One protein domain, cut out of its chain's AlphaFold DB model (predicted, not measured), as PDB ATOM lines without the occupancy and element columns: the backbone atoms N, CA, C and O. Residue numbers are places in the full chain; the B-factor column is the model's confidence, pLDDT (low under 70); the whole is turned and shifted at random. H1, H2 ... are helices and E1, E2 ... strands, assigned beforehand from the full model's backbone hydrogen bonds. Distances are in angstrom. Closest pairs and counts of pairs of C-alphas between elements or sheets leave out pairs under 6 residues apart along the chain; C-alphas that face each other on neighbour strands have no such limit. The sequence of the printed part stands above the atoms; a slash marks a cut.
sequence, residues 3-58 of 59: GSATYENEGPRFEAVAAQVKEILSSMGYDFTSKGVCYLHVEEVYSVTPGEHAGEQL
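This is residues 3 to 58 of the 59 residues of an uncharacterized protein of Gordonibacter massiliensis (UniProt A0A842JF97). A narrow two-stranded ribbon, E1 beside E2, has helix H1 set crosswise at one end and a looped tail, residues 45 to 58, beyond the other. The 56 printed residues hold E1, H1 and E2 in that order, with E1 and E2 antiparallel; the class is mixed, helices and strands. The whole is extended, with a radius of gyration of the C-alphas of 16.6 A, and flat, spanning 45 by 26 by 13 A.

E1, residues 3 to 8, and E2, residues 37 to 44, are antiparallel neighbours at 166 degrees; N 4 and O 41 are 3.0 A apart and N 37 and O 8 2.8 A, both within hydrogen-bond range. The closest C-alphas of H1, residues 12 to 27, and E2 are those of Phe 14 and Val 37, 5.9 A apart. In H1 every O i to N i+4 pair is within hydrogen-bond range.

E1 begins at C-alpha 3 (18.780, 7.546, -21.152) and measures 17.0 A. H1 measures 22.9 A. E2 measures 21.0 A and ends at C-alpha 44 (16.785, 6.167, -15.082).

The C-alphas farthest apart, of Asp 31 and Glu 52, are 45.2 A apart. The printed part has no cut. The link E1 to H1 is tight, H1 to E2 short. No printed residue is under 70 in pLDDT.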
ATOM      1  N   GLY A   3      19.743   7.798 -20.094       96.50
ATOM      2  CA  GLY A   3      18.780   7.546 -21.152       96.50
ATOM      3  C   GLY A   3      19.365   7.924 -22.505       96.50
ATOM      4  O   GLY A   3      20.588   7.909 -22.681       96.50
ATOM      5  N   SER A   4      18.504   8.297 -23.444       97.88
ATOM      6  CA  SER A   4      18.885   8.650 -24.812       97.88
ATOM      7  C   SER A   4      18.565  10.107 -25.143       97.88
ATOM      8  O   SER A   4      17.770  10.766 -24.474       97.88
ATOM      9  N   ALA A   5      19.219  10.628 -26.180       97.19
ATOM     10  CA  ALA A   5      18.994  11.976 -26.680       97.19
ATOM     11  C   ALA A   5      18.664  11.933 -28.171       97.19
ATOM     12  O   ALA A   5      19.335  11.238 -28.935       97.19
ATOM     13  N   THR A   6      17.673  12.715 -28.588       97.00
ATOM     14  CA  THR A   6      17.441  13.037 -29.998       97.00
ATOM     15  C   THR A   6      17.732  14.506 -30.243       97.00
ATOM     16  O   THR A   6      17.550  15.344 -29.360       97.00
ATOM     17  N   TYR A   7      18.201  14.818 -31.446       97.62
ATOM     18  CA  TYR A   7      18.496  16.178 -31.874       97.62
ATOM     19  C   TYR A   7      17.604  16.548 -33.053       97.62
ATOM     20  O   TYR A   7      17.504  15.788 -34.015       97.62
ATOM     21  N   GLU A   8      16.988  17.722 -32.977       97.69
ATOM     22  CA  GLU A   8      16.164  18.298 -34.038       97.69
ATOM     23  C   GLU A   8      16.629  19.736 -34.300       97.69
ATOM     24  O   GLU A   8      16.765  20.528 -33.368       97.69
ATOM     25  N   ASN A   9      16.870  20.098 -35.559       97.75
ATOM     26  CA  ASN A   9      17.223  21.463 -35.977       97.75
ATOM     27  C   ASN A   9      16.219  22.092 -36.946       97.75
ATOM     28  O   ASN A   9      16.444  23.195 -37.433       97.75
ATOM     29  N   GLU A  10      15.125  21.394 -37.216       97.38
ATOM     30  CA  GLU A  10      14.036  21.846 -38.064       97.38
ATOM     31  C   GLU A  10      12.722  21.201 -37.612       97.38
ATOM     32  O   GLU A  10      12.708  20.226 -36.856       97.38
ATOM     33  N   GLY A  11      11.611  21.770 -38.071       97.06
ATOM     34  CA  GLY A  11      10.272  21.268 -37.805       97.06
ATOM     35  C   GLY A  11       9.577  21.911 -36.597       97.06
ATOM     36  O   GLY A  11      10.195  22.628 -35.804       97.06
ATOM     37  N   PRO A  12       8.269  21.639 -36.425       97.06
ATOM     38  CA  PRO A  12       7.404  22.436 -35.547       97.06
ATOM     39  C   PRO A  12       7.816  22.420 -34.071       97.06
ATOM     40  O   PRO A  12       7.635  23.399 -33.350       97.06
ATOM     41  N   ARG A  13       8.382  21.299 -33.606       94.88
ATOM     42  CA  ARG A  13       8.854  21.143 -32.225       94.88
ATOM     43  C   ARG A  13      10.084  22.005 -31.950       94.88
ATOM     44  O   ARG A  13      10.117  22.713 -30.947       94.88
ATOM     45  N   PHE A  14      11.075  21.962 -32.843       97.19
ATOM     46  CA  PHE A  14      12.249  22.830 -32.777       97.19
ATOM     47  C   PHE A  14      11.846  24.308 -32.818       97.19
ATOM     48  O   PHE A  14      12.274  25.071 -31.956       97.19
ATOM     49  N   GLU A  15      10.993  24.699 -33.769       97.50
ATOM     50  CA  GLU A  15      10.575  26.094 -33.962       97.50
ATOM     51  C   GLU A  15       9.896  26.677 -32.719       97.50
ATOM     52  O   GLU A  15      10.233  27.782 -32.289       97.50
ATOM     53  N   ALA A  16       8.994  25.912 -32.092       97.44
ATOM     54  CA  ALA A  16       8.308  26.334 -30.875       97.44
ATOM     55  C   ALA A  16       9.283  26.583 -29.712       97.44
ATOM     56  O   ALA A  16       9.206  27.613 -29.041       97.44
ATOM     57  N   VAL A  17      10.231  25.667 -29.487       97.50
ATOM     58  CA  VAL A  17      11.229  25.805 -28.412       97.50
ATOM     59  C   VAL A  17      12.227  26.921 -28.729       97.50
ATOM     60  O   VAL A  17      12.561  27.717 -27.853       97.50
ATOM     61  N   ALA A  18      12.686  27.027 -29.978       97.12
ATOM     62  CA  ALA A  18      13.605  28.075 -30.407       97.12
ATOM     63  C   ALA A  18      13.004  29.477 -30.226       97.12
ATOM     64  O   ALA A  18      13.710  30.379 -29.775       97.12
ATOM     65  N   ALA A  19      11.709  29.650 -30.513       96.75
ATOM     66  CA  ALA A  19      11.000  30.906 -30.284       96.75
ATOM     67  C   ALA A  19      10.954  31.278 -28.793       96.75
ATOM     68  O   ALA A  19      11.308  32.403 -28.439       96.75
ATOM     69  N   GLN A  20      10.610  30.324 -27.918       97.44
ATOM     70  CA  GLN A  20      10.573  30.546 -26.465       97.44
ATOM     71  C   GLN A  20      11.950  30.923 -25.903       97.44
ATOM     72  O   GLN A  20      12.082  31.890 -25.154       97.44
ATOM     73  N   VAL A  21      13.001  30.191 -26.287       97.00
ATOM     74  CA  VAL A  21      14.367  30.479 -25.819       97.00
ATOM     75  C   VAL A  21      14.845  31.837 -26.333       97.00
ATOM     76  O   VAL A  21      15.476  32.581 -25.582       97.00
ATOM     77  N   LYS A  22      14.527  32.188 -27.587       97.06
ATOM     78  CA  LYS A  22      14.860  33.500 -28.149       97.06
ATOM     79  C   LYS A  22      14.192  34.627 -27.369       97.06
ATOM     80  O   LYS A  22      14.875  35.575 -27.011       97.06
ATOM     81  N   GLU A  23      12.902  34.510 -27.058       97.00
ATOM     82  CA  GLU A  23      12.181  35.503 -26.252       97.00
ATOM     83  C   GLU A  23      12.840  35.709 -24.879       97.00
ATOM     84  O   GLU A  23      13.174  36.836 -24.507       97.00
ATOM     85  N   ILE A  24      13.118  34.609 -24.170       97.31
ATOM     86  CA  ILE A  24      13.761  34.630 -22.851       97.31
ATOM     87  C   ILE A  24      15.139  35.300 -22.925       97.31
ATOM     88  O   ILE A  24      15.420  36.225 -22.161       97.31
ATOM     89  N   LEU A  25      16.004  34.877 -23.850       97.25
ATOM     90  CA  LEU A  25      17.372  35.394 -23.942       97.25
ATOM     91  C   LEU A  25      17.429  36.832 -24.476       97.25
ATOM     92  O   LEU A  25      18.221  37.630 -23.971       97.25
ATOM     93  N   SER A  26      16.549  37.208 -25.407       96.31
ATOM     94  CA  SER A  26      16.432  38.596 -25.867       96.31
ATOM     95  C   SER A  26      15.951  39.532 -24.758       96.31
ATOM     96  O   SER A  26      16.449  40.654 -24.671       96.31
ATOM     97  N   SER A  27      15.073  39.079 -23.852       96.44
ATOM     98  CA  SER A  27      14.665  39.879 -22.680       96.44
ATOM     99  C   SER A  27      15.821  40.184 -21.715       96.44
ATOM    100  O   SER A  27      15.799  41.191 -21.013       96.44
ATOM    101  N   MET A  28      16.863  39.347 -21.729       96.94
ATOM    102  CA  MET A  28      18.098  39.531 -20.962       96.94
ATOM    103  C   MET A  28      19.186  40.298 -21.740       96.94
ATOM    104  O   MET A  28      20.293  40.468 -21.235       96.94
ATOM    105  N   GLY A  29      18.884  40.775 -22.954       97.31
ATOM    106  CA  GLY A  29      19.804  41.550 -23.793       97.31
ATOM    107  C   GLY A  29      20.761  40.713 -24.648       97.31
ATOM    108  O   GLY A  29      21.704  41.266 -25.211       97.31
ATOM    109  N   TYR A  30      20.537  39.401 -24.763       96.81
ATOM    110  CA  TYR A  30      21.353  38.537 -25.615       96.81
ATOM    111  C   TYR A  30      20.805  38.474 -27.045       96.81
ATOM    112  O   TYR A  30      19.618  38.218 -27.267       96.81
ATOM    113  N   ASP A  31      21.701  38.629 -28.022       94.50
ATOM    114  CA  ASP A  31      21.437  38.248 -29.409       94.50
ATOM    115  C   ASP A  31      21.682  36.743 -29.565       94.50
ATOM    116  O   ASP A  31      22.820  36.265 -29.537       94.50
ATOM    117  N   PHE A  32      20.593  35.979 -29.636       93.31
ATOM    118  CA  PHE A  32      20.628  34.524 -29.602       93.31
ATOM    119  C   PHE A  32      19.768  33.905 -30.704       93.31
ATOM    120  O   PHE A  32      18.645  34.337 -30.978       93.31
ATOM    121  N   THR A  33      20.287  32.831 -31.298       94.38
ATOM    122  CA  THR A  33      19.568  31.976 -32.245       94.38
ATOM    123  C   THR A  33      19.900  30.512 -31.963       94.38
ATOM    124  O   THR A  33      21.070  30.121 -31.972       94.38
ATOM    125  N   SER A  34      18.874  29.690 -31.734       96.19
ATOM    126  CA  SER A  34      19.032  28.245 -31.545       96.19
ATOM    127  C   SER A  34      19.501  27.570 -32.833       96.19
ATOM    128  O   SER A  34      18.933  27.797 -33.896       96.19
ATOM    129  N   LYS A  35      20.501  26.688 -32.727       97.00
ATOM    130  CA  LYS A  35      20.961  25.841 -33.846       97.00
ATOM    131  C   LYS A  35      20.217  24.507 -33.941       97.00
ATOM    132  O   LYS A  35      20.280  23.849 -34.972       97.00
ATOM    133  N   GLY A  36      19.545  24.128 -32.859       96.81
ATOM    134  CA  GLY A  36      18.773  22.906 -32.706       96.81
ATOM    135  C   GLY A  36      18.318  22.742 -31.260       96.81
ATOM    136  O   GLY A  36      18.636  23.573 -30.404       96.81
ATOM    137  N   VAL A  37      17.569  21.679 -31.000       97.44
ATOM    138  CA  VAL A  37      17.034  21.298 -29.693       97.44
ATOM    139  C   VAL A  37      17.360  19.829 -29.451       97.44
ATOM    140  O   VAL A  37      17.158  18.988 -30.325       97.44
ATOM    141  N   CYS A  38      17.858  19.529 -28.253       97.12
ATOM    142  CA  CYS A  38      18.031  18.160 -27.785       97.12
ATOM    143  C   CYS A  38      16.841  17.762 -26.912       97.12
ATOM    144  O   CYS A  38      16.566  18.422 -25.909       97.12
ATOM    145  N   TYR A  39      16.181  16.659 -27.250       95.12
ATOM    146  CA  TYR A  39      15.180  16.029 -26.397       95.12
ATOM    147  C   TYR A  39      15.803  14.835 -25.696       95.12
ATOM    148  O   TYR A  39      16.359  13.949 -26.341       95.12
ATOM    149  N   LEU A  40      15.709  14.817 -24.372       96.44
ATOM    150  CA  LEU A  40      16.216  13.726 -23.555       96.44
ATOM    151  C   LEU A  40      15.061  12.790 -23.209       96.44
ATOM    152  O   LEU A  40      14.081  13.215 -22.594       96.44
ATOM    153  N   HIS A  41      15.182  11.523 -23.588       96.69
ATOM    154  CA  HIS A  41      14.356  10.460 -23.041       96.69
ATOM    155  C   HIS A  41      15.052   9.926 -21.793       96.69
ATOM    156  O   HIS A  41      16.140   9.359 -21.880       96.69
ATOM    157  N   VAL A  42      14.454  10.169 -20.630       97.44
ATOM    158  CA  VAL A  42      15.001   9.732 -19.345       97.44
ATOM    159  C   VAL A  42      14.506   8.321 -19.060       97.44
ATOM    160  O   VAL A  42      13.301   8.097 -18.993       97.44
ATOM    161  N   GLU A  43      15.445   7.398 -18.888       97.62
ATOM    162  CA  GLU A  43      15.174   5.995 -18.555       97.62
ATOM    163  C   GLU A  43      15.404   5.727 -17.071       97.62
ATOM    164  O   GLU A  43      14.671   4.954 -16.470       97.62
ATOM    165  N   GLU A  44      16.420   6.366 -16.483       97.88
ATOM    166  CA  GLU A  44      16.785   6.167 -15.082       97.88
ATOM    167  C   GLU A  44      17.207   7.500 -14.438       97.88
ATOM    168  O   GLU A  44      17.960   8.307 -15.012       97.88
ATOM    169  N   VAL A  45      16.770   7.728 -13.206       97.12
ATOM    170  CA  VAL A  45      17.133   8.879 -12.374       97.12
ATOM    171  C   VAL A  45      17.894   8.379 -11.158       97.12
ATOM    172  O   VAL A  45      17.514   7.394 -10.549       97.12
ATOM    173  N   TYR A  46      18.958   9.082 -10.783       97.50
ATOM    174  CA  TYR A  46      19.839   8.679  -9.694       97.50
ATOM    175  C   TYR A  46      20.008   9.814  -8.690       97.50
ATOM    176  O   TYR A  46      20.106  10.979  -9.088       97.50
ATOM    177  N   SER A  47      20.080   9.468  -7.407       97.06
ATOM    178  CA  SER A  47      20.393  10.387  -6.319       97.06
ATOM    179  C   SER A  47      21.828  10.898  -6.441       97.06
ATOM    180  O   SER A  47      22.777  10.124  -6.557       97.06
ATOM    181  N   VAL A  48      21.986  12.219  -6.372       96.00
ATOM    182  CA  VAL A  48      23.292  12.894  -6.268       96.00
ATOM    183  C   VAL A  48      23.568  13.399  -4.848       96.00
ATOM    184  O   VAL A  48      24.561  14.087  -4.619       96.00
ATOM    185  N   THR A  49      22.691  13.074  -3.893       95.69
ATOM    186  CA  THR A  49      22.844  13.454  -2.486       95.69
ATOM    187  C   THR A  49      23.993  12.657  -1.866       95.69
ATOM    188  O   THR A  49      23.952  11.426  -1.902       95.69
ATOM    189  N   PRO A  50      25.017  13.309  -1.286       96.38
ATOM    190  CA  PRO A  50      26.098  12.601  -0.605       96.38
ATOM    191  C   PRO A  50      25.588  11.792   0.598       96.38
ATOM    192  O   PRO A  50      24.732  12.272   1.339       96.38
ATOM    193  N   GLY A  51      26.153  10.604   0.834       95.00
ATOM    194  CA  GLY A  51      25.817   9.746   1.976       95.00
ATOM    195  C   GLY A  51      25.486   8.311   1.565       95.00
ATOM    196  O   GLY A  51      25.847   7.876   0.476       95.00
ATOM    197  N   GLU A  52      24.793   7.590   2.445       96.00
ATOM    198  CA  GLU A  52      24.423   6.173   2.272       96.00
ATOM    199  C   GLU A  52      23.637   5.898   0.978       96.00
ATOM    200  O   GLU A  52      23.800   4.848   0.369       96.00
ATOM    201  N   HIS A  53      22.861   6.881   0.514       94.50
ATOM    202  CA  HIS A  53      21.998   6.792  -0.669       94.50
ATOM    203  C   HIS A  53      22.610   7.419  -1.935       94.50
ATOM    204  O   HIS A  53      21.906   7.701  -2.910       94.50
ATOM    205  N   ALA A  54      23.914   7.716  -1.933       96.62
ATOM    206  CA  ALA A  54      24.574   8.293  -3.099       96.62
ATOM    207  C   ALA A  54      24.556   7.302  -4.276       96.62
ATOM    208  O   ALA A  54      25.014   6.168  -4.154       96.62
ATOM    209  N   GLY A  55      24.049   7.742  -5.431       95.25
ATOM    210  CA  GLY A  55      23.933   6.900  -6.622       95.25
ATOM    211  C   GLY A  55      22.758   5.920  -6.603       95.25
ATOM    212  O   GLY A  55      22.669   5.092  -7.502       95.25
ATOM    213  N   GLU A  56      21.850   6.004  -5.627       97.56
ATOM    214  CA  GLU A  56      20.626   5.196  -5.613       97.56
ATOM    215  C   GLU A  56      19.695   5.576  -6.775       97.56
ATOM    216  O   GLU A  56      19.519   6.763  -7.061       97.56
ATOM    217  N   GLN A  57      19.101   4.587  -7.452       96.31
ATOM    218  CA  GLN A  57      18.114   4.833  -8.503       96.31
ATOM    219  C   GLN A  57      16.771   5.246  -7.883       96.31
ATOM    220  O   GLN A  57      16.215   4.539  -7.049       96.31
ATOM    221  N   LEU A  58      16.250   6.394  -8.310       95.25
ATOM    222  CA  LEU A  58      15.020   7.008  -7.807       95.25
ATOM    223  C   LEU A  58      13.807   6.733  -8.703       95.25
ATOM    224  O   LEU A  58      12.677   6.716  -8.217       95.25
TER     225      LEU A  58